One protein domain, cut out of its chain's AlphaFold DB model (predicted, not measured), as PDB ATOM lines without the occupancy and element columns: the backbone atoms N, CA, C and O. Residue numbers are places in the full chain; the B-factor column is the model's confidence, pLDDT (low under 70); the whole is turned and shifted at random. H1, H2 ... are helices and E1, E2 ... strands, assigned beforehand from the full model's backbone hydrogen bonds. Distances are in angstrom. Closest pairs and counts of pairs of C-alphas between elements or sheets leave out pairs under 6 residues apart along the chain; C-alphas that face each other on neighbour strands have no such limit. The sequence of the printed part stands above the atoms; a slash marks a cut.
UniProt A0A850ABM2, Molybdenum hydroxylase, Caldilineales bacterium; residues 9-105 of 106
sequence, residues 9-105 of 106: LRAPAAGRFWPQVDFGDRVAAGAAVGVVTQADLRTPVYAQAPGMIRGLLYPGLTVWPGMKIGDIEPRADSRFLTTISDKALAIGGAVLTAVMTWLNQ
ATOM      1  N   LEU A   9     -14.089  -0.185  13.389       95.56
ATOM      2  CA  LEU A   9     -13.841  -0.297  14.820       95.56
ATOM      3  C   LEU A   9     -15.105   0.114  15.571       95.56
ATOM      4  O   LEU A   9     -15.693   1.168  15.294       95.56
ATOM      5  N   ARG A  10     -15.526  -0.716  16.526       96.38
ATOM      6  CA  ARG A  10     -16.718  -0.477  17.342       96.38
ATOM      7  C   ARG A  10     -16.388  -0.497  18.822       96.38
ATOM      8  O   ARG A  10     -15.566  -1.297  19.262       96.38
ATOM      9  N   ALA A  11     -17.056   0.367  19.579       97.44
ATOM     10  CA  ALA A  11     -16.932   0.390  21.027       97.44
ATOM     11  C   ALA A  11     -17.497  -0.913  21.633       97.44
ATOM     12  O   ALA A  11     -18.645  -1.262  21.348       97.44
ATOM     13  N   PRO A  12     -16.729  -1.633  22.467       97.25
ATOM     14  CA  PRO A  12     -17.179  -2.870  23.110       97.25
ATOM     15  C   PRO A  12     -18.091  -2.619  24.320       97.25
ATOM     16  O   PRO A  12     -18.813  -3.514  24.744       97.25
ATOM     17  N   ALA A  13     -18.056  -1.412  24.885       97.50
ATOM     18  CA  ALA A  13     -18.786  -1.025  26.084       97.50
ATOM     19  C   ALA A  13     -19.155   0.467  26.028       97.50
ATOM     20  O   ALA A  13     -18.675   1.199  25.159       97.50
ATOM     21  N   ALA A  14     -19.999   0.914  26.959       98.00
ATOM     22  CA  ALA A  14     -20.186   2.338  27.211       98.00
ATOM     23  C   ALA A  14     -18.975   2.913  27.968       98.00
ATOM     24  O   ALA A  14     -18.273   2.186  28.669       98.00
ATOM     25  N   GLY A  15     -18.712   4.211  27.807       98.19
ATOM     26  CA  GLY A  15     -17.639   4.904  28.523       98.19
ATOM     27  C   GLY A  15     -16.952   5.967  27.676       98.19
ATOM     28  O   GLY A  15     -17.502   6.434  26.684       98.19
ATOM     29  N   ARG A  16     -15.737   6.358  28.068       98.50
ATOM     30  CA  ARG A  16     -14.877   7.269  27.297       98.50
ATOM     31  C   ARG A  16     -13.879   6.478  26.463       98.50
ATOM     32  O   ARG A  16     -13.177   5.631  27.013       98.50
ATOM     33  N   PHE A  17     -13.808   6.753  25.166       98.56
ATOM     34  CA  PHE A  17     -12.861   6.103  24.261       98.56
ATOM     35  C   PHE A  17     -11.497   6.801  24.270       98.56
ATOM     36  O   PHE A  17     -11.417   8.017  24.129       98.56
ATOM     37  N   TRP A  18     -10.429   6.020  24.383       98.25
ATOM     38  CA  TRP A  18      -9.045   6.470  24.306       98.25
ATOM     39  C   TRP A  18      -8.303   5.632  23.259       98.25
ATOM     40  O   TRP A  18      -8.045   4.450  23.515       98.25
ATOM     41  N   PRO A  19      -7.982   6.188  22.079       97.81
ATOM     42  CA  PRO A  19      -7.177   5.484  21.088       97.81
ATOM     43  C   PRO A  19      -5.747   5.268  21.607       97.81
ATOM     44  O   PRO A  19      -5.230   6.060  22.394       97.81
ATOM     45  N   GLN A  20      -5.129   4.170  21.180       97.88
ATOM     46  CA  GLN A  20      -3.725   3.819  21.464       97.88
ATOM     47  C   GLN A  20      -2.888   3.701  20.182       97.88
ATOM     48  O   GLN A  20      -1.762   3.214  20.216       97.88
ATOM     49  N   VAL A  21      -3.474   4.108  19.062       97.44
ATOM     50  CA  VAL A  21      -2.890   4.149  17.724       97.44
ATOM     51  C   VAL A  21      -3.328   5.452  17.072       97.44
ATOM     52  O   VAL A  21      -4.383   5.995  17.420       97.44
ATOM     53  N   ASP A  22      -2.549   5.911  16.108       96.31
ATOM     54  CA  ASP A  22      -2.789   7.135  15.362       96.31
ATOM     55  C   ASP A  22      -3.239   6.853  13.924       96.31
ATOM     56  O   ASP A  22      -3.174   5.735  13.404       96.31
ATOM     57  N   PHE A  23      -3.735   7.894  13.256       95.31
ATOM     58  CA  PHE A  23      -4.028   7.833  11.827       95.31
ATOM     59  C   PHE A  23      -2.776   7.423  11.040       95.31
ATOM     60  O   PHE A  23      -1.716   8.028  11.178       95.31
ATOM     61  N   GLY A  24      -2.923   6.437  10.157       94.50
ATOM     62  CA  GLY A  24      -1.834   5.899   9.348       94.50
ATOM     63  C   GLY A  24      -1.058   4.753   9.993       94.50
ATOM     64  O   GLY A  24      -0.297   4.090   9.288       94.50
ATOM     65  N   ASP A  25      -1.292   4.446  11.270       96.50
ATOM     66  CA  ASP A  25      -0.644   3.307  11.914       96.50
ATOM     67  C   ASP A  25      -1.084   1.983  11.296       96.50
ATOM     68  O   ASP A  25      -2.258   1.771  10.977       96.50
ATOM     69  N   ARG A  26      -0.132   1.056  11.155       96.19
ATOM     70  CA  ARG A  26      -0.401  -0.323  10.738       96.19
ATOM     71  C   ARG A  26      -0.820  -1.156  11.941       96.19
ATOM     72  O   ARG A  26      -0.143  -1.157  12.963       96.19
ATOM     73  N   VAL A  27      -1.887  -1.933  11.782       95.56
ATOM     74  CA  VAL A  27      -2.412  -2.821  12.823       95.56
ATOM     75  C   VAL A  27      -2.642  -4.226  12.277       95.56
ATOM     76  O   VAL A  27      -3.039  -4.408  11.122       95.56
ATOM     77  N   ALA A  28      -2.390  -5.231  13.113       95.88
ATOM     78  CA  ALA A  28      -2.744  -6.621  12.840       95.88
ATOM     79  C   ALA A  28      -4.176  -6.917  13.312       95.88
ATOM     80  O   ALA A  28      -4.697  -6.245  14.204       95.88
ATOM     81  N   ALA A  29      -4.806  -7.954  12.757       94.62
ATOM     82  CA  ALA A  29      -6.043  -8.474  13.335       94.62
ATOM     83  C   ALA A  29      -5.795  -8.943  14.777       94.62
ATOM     84  O   ALA A  29      -4.767  -9.553  15.072       94.62
ATOM     85  N   GLY A  30      -6.726  -8.636  15.676       95.50
ATOM     86  CA  GLY A  30      -6.615  -8.910  17.107       95.50
ATOM     87  C   GLY A  30      -5.742  -7.921  17.884       95.50
ATOM     88  O   GLY A  30      -5.685  -8.019  19.106       95.50
ATOM     89  N   ALA A  31      -5.089  -6.951  17.232       96.75
ATOM     90  CA  ALA A  31      -4.316  -5.932  17.940       96.75
ATOM     91  C   ALA A  31      -5.235  -5.003  18.752       96.75
ATOM     92  O   ALA A  31      -6.301  -4.603  18.274       96.75
ATOM     93  N   ALA A  32      -4.815  -4.644  19.968       97.06
ATOM     94  CA  ALA A  32      -5.482  -3.614  20.757       97.06
ATOM     95  C   ALA A  32      -5.190  -2.236  20.145       97.06
ATOM     96  O   ALA A  32      -4.033  -1.864  19.974       97.06
ATOM     97  N   VAL A  33      -6.241  -1.492  19.806       97.75
ATOM     98  CA  VAL A  33      -6.158  -0.176  19.137       97.75
ATOM     99  C   VAL A  33      -6.647   0.971  20.020       97.75
ATOM    100  O   VAL A  33      -6.609   2.139  19.644       97.75
ATOM    101  N   GLY A  34      -7.137   0.654  21.210       97.81
ATOM    102  CA  GLY A  34      -7.635   1.633  22.154       97.81
ATOM    103  C   GLY A  34      -8.327   0.975  23.331       97.81
ATOM    104  O   GLY A  34      -8.394  -0.250  23.448       97.81
ATOM    105  N   VAL A  35      -8.887   1.805  24.196       98.31
ATOM    106  CA  VAL A  35      -9.583   1.371  25.404       98.31
ATOM    107  C   VAL A  35     -10.810   2.238  25.639       98.31
ATOM    108  O   VAL A  35     -10.780   3.449  25.437       98.31
ATOM    109  N   VAL A  36     -11.901   1.620  26.080       98.62
ATOM    110  CA  VAL A  36     -13.055   2.328  26.634       98.62
ATOM    111  C   VAL A  36     -12.969   2.264  28.155       98.62
ATOM    112  O   VAL A  36     -12.833   1.181  28.723       98.62
ATOM    113  N   THR A  37     -13.021   3.419  28.812       98.38
ATOM    114  CA  THR A  37     -12.945   3.536  30.275       98.38
ATOM    115  C   THR A  37     -14.280   3.985  30.857       98.38
ATOM    116  O   THR A  37     -14.832   4.992  30.401       98.38
ATOM    117  N   GLN A  38     -14.765   3.304  31.894       97.00
ATOM    118  CA  GLN A  38     -15.947   3.701  32.663       97.00
ATOM    119  C   GLN A  38     -15.725   3.368  34.143       97.00
ATOM    120  O   GLN A  38     -15.554   2.200  34.483       97.00
ATOM    121  N   ALA A  39     -15.748   4.387  35.012       92.81
ATOM    122  CA  ALA A  39     -15.302   4.259  36.404       92.81
ATOM    123  C   ALA A  39     -13.915   3.581  36.459       92.81
ATOM    124  O   ALA A  39     -13.000   4.043  35.775       92.81
ATOM    125  N   ASP A  40     -13.781   2.470  37.184       93.69
ATOM    126  CA  ASP A  40     -12.526   1.717  37.313       93.69
ATOM    127  C   ASP A  40     -12.363   0.603  36.258       93.69
ATOM    128  O   ASP A  40     -11.360  -0.112  36.240       93.69
ATOM    129  N   LEU A  41     -13.332   0.441  35.349       95.75
ATOM    130  CA  LEU A  41     -13.292  -0.572  34.294       95.75
ATOM    131  C   LEU A  41     -12.591  -0.049  33.037       95.75
ATOM    132  O   LEU A  41     -12.835   1.070  32.572       95.75
ATOM    133  N   ARG A  42     -11.749  -0.905  32.451       97.69
ATOM    134  CA  ARG A  42     -11.028  -0.664  31.196       97.69
ATOM    135  C   ARG A  42     -11.307  -1.806  30.227       97.69
ATOM    136  O   ARG A  42     -10.868  -2.928  30.460       97.69
ATOM    137  N   THR A  43     -11.988  -1.511  29.127       98.19
ATOM    138  CA  THR A  43     -12.351  -2.510  28.115       98.19
ATOM    139  C   THR A  43     -11.554  -2.263  26.833       98.19
ATOM    140  O   THR A  43     -11.744  -1.218  26.205       98.19
ATOM    141  N   PRO A  44     -10.651  -3.174  26.429       98.06
ATOM    142  CA  PRO A  44      -9.841  -3.003  25.226       98.06
ATOM    143  C   PRO A  44     -10.691  -3.070  23.952       98.06
ATOM    144  O   PRO A  44     -11.635  -3.853  23.845       98.06
ATOM    145  N   VAL A  45     -10.325  -2.250  22.971       97.81
ATOM    146  CA  VAL A  45     -10.866  -2.265  21.610       97.81
ATOM    147  C   VAL A  45      -9.886  -3.023  20.726       97.81
ATOM    148  O   VAL A  45      -8.726  -2.629  20.631       97.81
ATOM    149  N   TYR A  46     -10.354  -4.069  20.046       97.06
ATOM    150  CA  TYR A  46      -9.521  -4.877  19.154       97.06
ATOM    151  C   TYR A  46      -9.859  -4.646  17.681       97.06
ATOM    152  O   TYR A  46     -11.034  -4.616  17.298       97.06
ATOM    153  N   ALA A  47      -8.824  -4.543  16.848       95.56
ATOM    154  CA  ALA A  47      -8.959  -4.549  15.396       95.56
ATOM    155  C   ALA A  47      -9.473  -5.913  14.910       95.56
ATOM    156  O   ALA A  47      -8.882  -6.947  15.212       95.56
ATOM    157  N   GLN A  48     -10.557  -5.927  14.135       92.25
ATOM    158  CA  GLN A  48     -11.130  -7.168  13.589       92.25
ATOM    159  C   GLN A  48     -10.488  -7.586  12.255       92.25
ATOM    160  O   GLN A  48     -10.666  -8.712  11.806       92.25
ATOM    161  N   ALA A  49      -9.718  -6.692  11.632       92.25
ATOM    162  CA  ALA A  49      -9.014  -6.929  10.379       92.25
ATOM    163  C   ALA A  49      -7.641  -6.240  10.406       92.25
ATOM    164  O   ALA A  49      -7.492  -5.220  11.087       92.25
ATOM    165  N   PRO A  50      -6.641  -6.755   9.670       94.69
ATOM    166  CA  PRO A  50      -5.375  -6.060   9.509       94.69
ATOM    167  C   PRO A  50      -5.530  -4.876   8.542       94.69
ATOM    168  O   PRO A  50      -6.404  -4.873   7.670       94.69
ATOM    169  N   GLY A  51      -4.654  -3.883   8.655       94.56
ATOM    170  CA  GLY A  51      -4.617  -2.760   7.721       94.56
ATOM    171  C   GLY A  51      -3.960  -1.524   8.314       94.56
ATOM    172  O   GLY A  51      -3.115  -1.633   9.199       94.56
ATOM    173  N   MET A  52      -4.346  -0.353   7.811       95.25
ATOM    174  CA  MET A  52      -3.949   0.938   8.373       95.25
ATOM    175  C   MET A  52      -5.127   1.684   8.976       95.25
ATOM    176  O   MET A  52      -6.216   1.689   8.405       95.25
ATOM    177  N   ILE A  53      -4.909   2.353  10.098       95.44
ATOM    178  CA  ILE A  53      -5.902   3.228  10.714       95.44
ATOM    179  C   ILE A  53      -6.203   4.400   9.776       95.44
ATOM    180  O   ILE A  53      -5.303   5.128   9.364       95.44
ATOM    181  N   ARG A  54      -7.483   4.590   9.445       92.50
ATOM    182  CA  ARG A  54      -7.955   5.662   8.556       92.50
ATOM    183  C   ARG A  54      -8.898   6.634   9.257       92.50
ATOM    184  O   ARG A  54      -8.917   7.816   8.939       92.50
ATOM    185  N   GLY A  55      -9.703   6.150  10.190       92.44
ATOM    186  CA  GLY A  55     -10.617   6.982  10.960       92.44
ATOM    187  C   GLY A  55     -10.545   6.612  12.426       92.44
ATOM    188  O   GLY A  55     -10.525   5.428  12.749       92.44
ATOM    189  N   LEU A  56     -10.543   7.614  13.301       95.94
ATOM    190  CA  LEU A  56     -10.643   7.455  14.748       95.94
ATOM    191  C   LEU A  56     -11.443   8.612  15.337       95.94
ATOM    192  O   LEU A  56     -11.337   9.752  14.885       95.94
ATOM    193  N   LEU A  57     -12.241   8.315  16.356       97.25
ATOM    194  CA  LEU A  57     -12.826   9.344  17.205       97.25
ATOM    195  C   LEU A  57     -11.751  10.012  18.062       97.25
ATOM    196  O   LEU A  57     -10.784   9.373  18.477       97.25
ATOM    197  N   TYR A  58     -11.969  11.292  18.369       96.44
ATOM    198  CA  TYR A  58     -11.103  12.035  19.276       96.44
ATOM    199  C   TYR A  58     -11.036  11.370  20.667       96.44
ATOM    200  O   TYR A  58     -12.056  10.865  21.154       96.44
ATOM    201  N   PRO A  59      -9.862  11.394  21.328       97.50
ATOM    202  CA  PRO A  59      -9.705  10.867  22.677       97.50
ATOM    203  C   PRO A  59     -10.667  11.515  23.682       97.50
ATOM    204  O   PRO A  59     -10.918  12.719  23.647       97.50
ATOM    205  N   GLY A  60     -11.186  10.717  24.612       97.38
ATOM    206  CA  GLY A  60     -12.030  11.158  25.721       97.38
ATOM    207  C   GLY A  60     -13.520  11.312  25.398       97.38
ATOM    208  O   GLY A  60     -14.289  11.625  26.316       97.38
ATOM    209  N   LEU A  61     -13.940  11.078  24.147       98.06
ATOM    210  CA  LEU A  61     -15.348  11.129  23.740       98.06
ATOM    211  C   LEU A  61     -16.167   9.993  24.359       98.06
ATOM    212  O   LEU A  61     -15.704   8.856  24.468       98.06
ATOM    213  N   THR A  62     -17.409  10.308  24.733       98.25
ATOM    214  CA  THR A  62     -18.374   9.325  25.232       98.25
ATOM    215  C   THR A  62     -18.869   8.444  24.091       98.25
ATOM    216  O   THR A  62     -19.300   8.946  23.053       98.25
ATOM    217  N   VAL A  63     -18.839   7.132  24.304       98.44
ATOM    218  CA  VAL A  63     -19.272   6.110  23.350       98.44
ATOM    219  C   VAL A  63     -20.231   5.121  24.011       98.44
ATOM    220  O   VAL A  63     -20.267   4.998  25.237       98.44
ATOM    221  N   TRP A  64     -21.007   4.406  23.197       98.19
ATOM    222  CA  TRP A  64     -21.908   3.328  23.620       98.19
ATOM    223  C   TRP A  64     -21.592   2.025  22.869       98.19
ATOM    224  O   TRP A  64     -20.986   2.082  21.794       98.19
ATOM    225  N   PRO A  65     -22.002   0.848  23.381       98.06
ATOM    226  CA  PRO A  65     -21.716  -0.430  22.737       98.06
ATOM    227  C   PRO A  65     -22.159  -0.450  21.269       98.06
ATOM    228  O   PRO A  65     -23.267  -0.040  20.926       98.06
ATOM    229  N   GLY A  66     -21.273  -0.907  20.387       96.31
ATOM    230  CA  GLY A  66     -21.512  -0.976  18.947       96.31
ATOM    231  C   GLY A  66     -21.335   0.346  18.190       96.31
ATOM    232  O   GLY A  66     -21.319   0.319  16.953       96.31
ATOM    233  N   MET A  67     -21.151   1.483  18.878       97.25
ATOM    234  CA  MET A  67     -20.863   2.774  18.244       97.25
ATOM    235  C   MET A  67     -19.604   2.667  17.385       97.25
ATOM    236  O   MET A  67     -18.598   2.110  17.822       97.25
ATOM    237  N   LYS A  68     -19.648   3.206  16.161       96.62
ATOM    238  CA  LYS A  68     -18.454   3.315  15.317       96.62
ATOM    239  C   LYS A  68     -17.485   4.307  15.962       96.62
ATOM    240  O   LYS A  68     -17.831   5.471  16.133       96.62
ATOM    241  N   ILE A  69     -16.279   3.840  16.258       97.56
ATOM    242  CA  ILE A  69     -15.208   4.638  16.873       97.56
ATOM    243  C   ILE A  69     -13.998   4.823  15.956       97.56
ATOM    244  O   ILE A  69     -13.094   5.587  16.276       97.56
ATOM    245  N   GLY A  70     -13.992   4.148  14.808       96.12
ATOM    246  CA  GLY A  70     -12.955   4.278  13.800       96.12
ATOM    247  C   GLY A  70     -13.138   3.328  12.621       96.12
ATOM    248  O   GLY A  70     -14.133   2.597  12.544       96.12
ATOM    249  N   ASP A  71     -12.184   3.336  11.698       94.88
ATOM    250  CA  ASP A  71     -12.105   2.387  10.591       94.88
ATOM    251  C   ASP A  71     -10.678   2.156  10.079       94.88
ATOM    252  O   ASP A  71      -9.782   2.985  10.249       94.88
ATOM    253  N   ILE A  72     -10.502   0.986   9.463       94.12
ATOM    254  CA  ILE A  72      -9.247   0.451   8.945       94.12
ATOM    255  C   ILE A  72      -9.304   0.404   7.411       94.12
ATOM    256  O   ILE A  72     -10.209  -0.190   6.820       94.12
ATOM    257  N   GLU A  73      -8.293   0.976   6.757       91.94
ATOM    258  CA  GLU A  73      -8.002   0.778   5.340       91.94
ATOM    259  C   GLU A  73      -7.254  -0.559   5.150       91.94
ATOM    260  O   GLU A  73      -6.076  -0.676   5.497       91.94
ATOM    261  N   PRO A  74      -7.900  -1.586   4.574       88.12
ATOM    262  CA  PRO A  74      -7.362  -2.951   4.493       88.12
ATOM    263  C   PRO A  74      -6.209  -3.092   3.501       88.12
ATOM    264  O   PRO A  74      -5.450  -4.053   3.571       88.12
ATOM    265  N   ARG A  75      -6.097  -2.175   2.530       85.12
ATOM    266  CA  ARG A  75      -5.081  -2.260   1.477       85.12
ATOM    267  C   ARG A  75      -3.685  -2.034   2.034       85.12
ATOM    268  O   ARG A  75      -2.717  -2.382   1.370       85.12
ATOM    269  N   ALA A  76      -3.597  -1.445   3.232       80.88
ATOM    270  CA  ALA A  76      -2.346  -1.149   3.912       80.88
ATOM    271  C   ALA A  76      -1.329  -0.459   2.978       80.88
ATOM    272  O   ALA A  76      -0.116  -0.681   3.063       80.88
ATOM    273  N   ASP A  77      -1.848   0.436   2.137       85.31
ATOM    274  CA  ASP A  77      -1.113   1.325   1.251       85.31
ATOM    275  C   ASP A  77      -1.506   2.772   1.577       85.31
ATOM    276  O   ASP A  77      -2.683   3.142   1.529       85.31
ATOM    277  N   SER A  78      -0.508   3.571   1.961       85.50
ATOM    278  CA  SER A  78      -0.687   4.918   2.506       85.50
ATOM    279  C   SER A  78      -1.286   5.880   1.489       85.50
ATOM    280  O   SER A  78      -1.945   6.840   1.882       85.50
ATOM    281  N   ARG A  79      -1.151   5.594   0.187       87.31
ATOM    282  CA  ARG A  79      -1.762   6.395  -0.881       87.31
ATOM    283  C   ARG A  79      -3.268   6.500  -0.699       87.31
ATOM    284  O   ARG A  79      -3.831   7.566  -0.905       87.31
ATOM    285  N   PHE A  80      -3.918   5.426  -0.253       84.62
ATOM    286  CA  PHE A  80      -5.367   5.428  -0.067       84.62
ATOM    287  C   PHE A  80      -5.822   6.259   1.134       84.62
ATOM    288  O   PHE A  80      -7.002   6.592   1.198       84.62
ATOM    289  N   LEU A  81      -4.936   6.625   2.064       85.44
ATOM    290  CA  LEU A  81      -5.287   7.461   3.216       85.44
ATOM    291  C   LEU A  81      -5.533   8.920   2.819       85.44
ATOM    292  O   LEU A  81      -6.374   9.580   3.425       85.44
ATOM    293  N   THR A  82      -4.841   9.402   1.785       84.88
ATOM    294  CA  THR A  82      -4.873  10.808   1.355       84.88
ATOM    295  C   THR A  82      -5.529  11.023  -0.007       84.88
ATOM    296  O   THR A  82      -5.722  12.168  -0.408       84.88
ATOM    297  N   THR A  83      -5.886   9.958  -0.733       85.88
ATOM    298  CA  THR A  83      -6.576  10.065  -2.026       85.88
ATOM    299  C   THR A  83      -8.087   9.879  -1.909       85.88
ATOM    300  O   THR A  83      -8.616   9.206  -1.017       85.88
ATOM    301  N   ILE A  84      -8.803  10.498  -2.850       84.69
ATOM    302  CA  ILE A  84     -10.245  10.323  -3.014       84.69
ATOM    303  C   ILE A  84     -10.498   8.880  -3.461       84.69
ATOM    304  O   ILE A  84      -9.860   8.389  -4.386       84.69
ATOM    305  N   SER A  85     -11.443   8.200  -2.812       82.75
ATOM    306  CA  SER A  85     -11.786   6.825  -3.185       82.75
ATOM    307  C   SER A  85     -12.323   6.734  -4.618       82.75
ATOM    308  O   SER A  85     -13.081   7.605  -5.048       82.75
ATOM    309  N   ASP A  86     -12.057   5.612  -5.291       85.06
ATOM    310  CA  ASP A  86     -12.593   5.311  -6.628       85.06
ATOM    311  C   ASP A  86     -14.120   5.477  -6.691       85.06
ATOM    312  O   ASP A  86     -14.665   5.986  -7.666       85.06
ATOM    313  N   LYS A  87     -14.823   5.104  -5.609       85.88
ATOM    314  CA  LYS A  87     -16.281   5.252  -5.499       85.88
ATOM    315  C   LYS A  87     -16.704   6.722  -5.525       85.88
ATOM    316  O   LYS A  87     -17.642   7.071  -6.235       85.88
ATOM    317  N   ALA A  88     -16.039   7.568  -4.743       90.25
ATOM    318  CA  ALA A  88     -16.348   8.993  -4.700       90.25
ATOM    319  C   ALA A  88     -16.007   9.679  -6.032       90.25
ATOM    320  O   ALA A  88     -16.804  10.485  -6.504       90.25
ATOM    321  N   LEU A  89     -14.890   9.304  -6.672       93.94
ATOM    322  CA  LEU A  89     -14.530   9.788  -8.011       93.94
ATOM    323  C   LEU A  89     -15.569   9.386  -9.064       93.94
ATOM    324  O   LEU A  89     -16.011  10.235  -9.832       93.94
ATOM    325  N   ALA A  90     -16.008   8.124  -9.069       95.25
ATOM    326  CA  ALA A  90     -17.010   7.637 -10.014       95.25
ATOM    327  C   ALA A  90     -18.363   8.346  -9.846       95.25
ATOM    328  O   ALA A  90     -18.954   8.785 -10.830       95.25
ATOM    329  N   ILE A  91     -18.840   8.507  -8.604       96.56
ATOM    330  CA  ILE A  91     -20.104   9.207  -8.322       96.56
ATOM    331  C   ILE A  91     -19.990  10.689  -8.697       96.56
ATOM    332  O   ILE A  91     -20.856  11.208  -9.396       96.56
ATOM    333  N   GLY A  92     -18.917  11.362  -8.270       96.94
ATOM    334  CA  GLY A  92     -18.686  12.771  -8.593       96.94
ATOM    335  C   GLY A  92     -18.598  13.012 -10.101       96.94
ATOM    336  O   GLY A  92     -19.244  13.923 -10.614       96.94
ATOM    337  N   GLY A  93     -17.877  12.151 -10.823       97.44
ATOM    338  CA  GLY A  93     -17.775  12.199 -12.281       97.44
ATOM    339  C   GLY A  93     -19.115  11.967 -12.982       97.44
ATOM    340  O   GLY A  93     -19.441  12.691 -13.921       97.44
ATOM    341  N   ALA A  94     -19.925  11.018 -12.509       97.81
ATOM    342  CA  ALA A  94     -21.250  10.755 -13.069       97.81
ATOM    343  C   ALA A  94     -22.205  11.946 -12.884       97.81
ATOM    344  O   ALA A  94     -22.874  12.348 -13.835       97.81
ATOM    345  N   VAL A  95     -22.231  12.545 -11.688       98.12
ATOM    346  CA  VAL A  95     -23.045  13.739 -11.405       98.12
ATOM    347  C   VAL A  95     -22.595  14.916 -12.267       98.12
ATOM    348  O   VAL A  95     -23.430  15.559 -12.901       98.12
ATOM    349  N   LEU A  96     -21.285  15.169 -12.342       97.69
ATOM    350  CA  LEU A  96     -20.731  16.224 -13.190       97.69
ATOM    351  C   LEU A  96     -21.132  16.019 -14.656       97.69
ATOM    352  O   LEU A  96     -21.603  16.955 -15.297       97.69
ATOM    353  N   THR A  97     -21.013  14.788 -15.157       97.31
ATOM    354  CA  THR A  97     -21.398  14.435 -16.530       97.31
ATOM    355  C   THR A  97     -22.878  14.717 -16.769       97.31
ATOM    356  O   THR A  97     -23.211  15.402 -17.728       97.31
ATOM    357  N   ALA A  98     -23.766  14.270 -15.875       97.62
ATOM    358  CA  ALA A  98     -25.205  14.491 -16.003       97.62
ATOM    359  C   ALA A  98     -25.572  15.984 -16.052       97.62
ATOM    360  O   ALA A  98     -26.354  16.396 -16.907       97.62
ATOM    361  N   VAL A  99     -24.972  16.803 -15.180       97.75
ATOM    362  CA  VAL A  99     -25.196  18.258 -15.155       97.75
ATOM    363  C   VAL A  99     -24.691  18.915 -16.438       97.75
ATOM    364  O   VAL A  99     -25.413  19.706 -17.042       97.75
ATOM    365  N   MET A 100     -23.479  18.579 -16.888       97.44
ATOM    366  CA  MET A 100     -22.924  19.136 -18.126       97.44
ATOM    367  C   MET A 100     -23.736  18.718 -19.350       97.44
ATOM    368  O   MET A 100     -23.917  19.526 -20.256       97.44
ATOM    369  N   THR A 101     -24.242  17.485 -19.387       96.88
ATOM    370  CA  THR A 101     -25.139  17.032 -20.449       96.88
ATOM    371  C   THR A 101     -26.449  17.815 -20.419       96.88
ATOM    372  O   THR A 101     -26.838  18.332 -21.456       96.88
ATOM    373  N   TRP A 102     -27.094  17.965 -19.257       96.06
ATOM    374  CA  TRP A 102     -28.349  18.717 -19.118       96.06
ATOM    375  C   TRP A 102     -28.216  20.179 -19.563       96.06
ATOM    376  O   TRP A 102     -29.032  20.667 -20.335       96.06
ATOM    377  N   LEU A 103     -27.161  20.869 -19.121       96.69
ATOM    378  CA  LEU A 103     -26.940  22.281 -19.454       96.69
ATOM    379  C   LEU A 103     -26.561  22.514 -20.925       96.69
ATOM    380  O   LEU A 103     -26.735  23.623 -21.419       96.69
ATOM    381  N   ASN A 104     -26.035  21.494 -21.614       94.12
ATOM    382  CA  ASN A 104     -25.618  21.583 -23.017       94.12
ATOM    383  C   ASN A 104     -26.599  20.916 -23.997       94.12
ATOM    384  O   ASN A 104     -26.289  20.810 -25.186       94.12
ATOM    385  N   GLN A 105     -27.765  20.463 -23.532       73.94
ATOM    386  CA  GLN A 105     -28.850  20.049 -24.419       73.94
ATOM    387  C   GLN A 105     -29.432  21.299 -25.093       73.94
ATOM    388  O   GLN A 105     -30.061  22.129 -24.439       73.94
TER     389      GLN A 105
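What this domain is: This is residues 9 to 105 of the 106 residues of the protein "Molybdenum hydroxylase" of Caldilineales bacterium (UniProt A0A850ABM2). A small compact body of strands and loops has one long helix, H2, sticking out as an arm. In the body the three-stranded sheet E1 E2 E3 is at the end far from H2, and the hairpin E4 and E5 is nearer to it, with short H1 beyond the hairpin. The 97 printed residues hold, along the chain, E1 E2 E3 E4 E5 H1 H2; both sheets, ordered E1 - E2 - E3 and E4 - E5, are antiparallel, and the class is mixed, helices and strands. The whole is loose, with a radius of gyration of the C-alphas of 18.2 A and spans of 66 by 26 by 17 A, the arm making the length.

Where its parts are: E1, residues 15 to 19, begins at C-alpha 15 (-17.639, 4.904, 28.523). E2, residues 32 to 38, is 17.5 A long, and E3, residues 41 to 46, 16.2 A. E4 is residues 51 to 56, E5 residues 68 to 73 and H1 residues 79 to 82. H2, residues 86 to 103, runs 25.7 A to C-alpha 103 (-26.940, 22.281, -19.454).

How they stand to each other: E1, E2 and E3 form a meander, each strand the antiparallel neighbour of the one before; N 16 and O 37 are 2.9 A apart, N 36 and O 43 2.8 A. In the hairpin E4 and E5, N 73 and O 52 are 2.7 A apart. Residues 26 to 27 pair antiparallel with 51 to 52 of E4, and residues 9 to 10 with 68 to 70 of E5. The closest C-alphas of E4 and H1, Arg 54 and Leu 81, are 6.2 A apart. H1 and H2 are apart. In H2 every O i to N i+4 pair is within hydrogen-bond range; H1 is too short for one.

The domain as a whole: Residues 83 to 105 stand free; the body without them spans 39 by 21 by 18 A. The C-alphas farthest apart, Asp 40 and Gln 105, are 66.4 A apart. The printed part has no cut; the links E1 to E2 and E4 to E5 are long. No printed residue is under 70 in pLDDT.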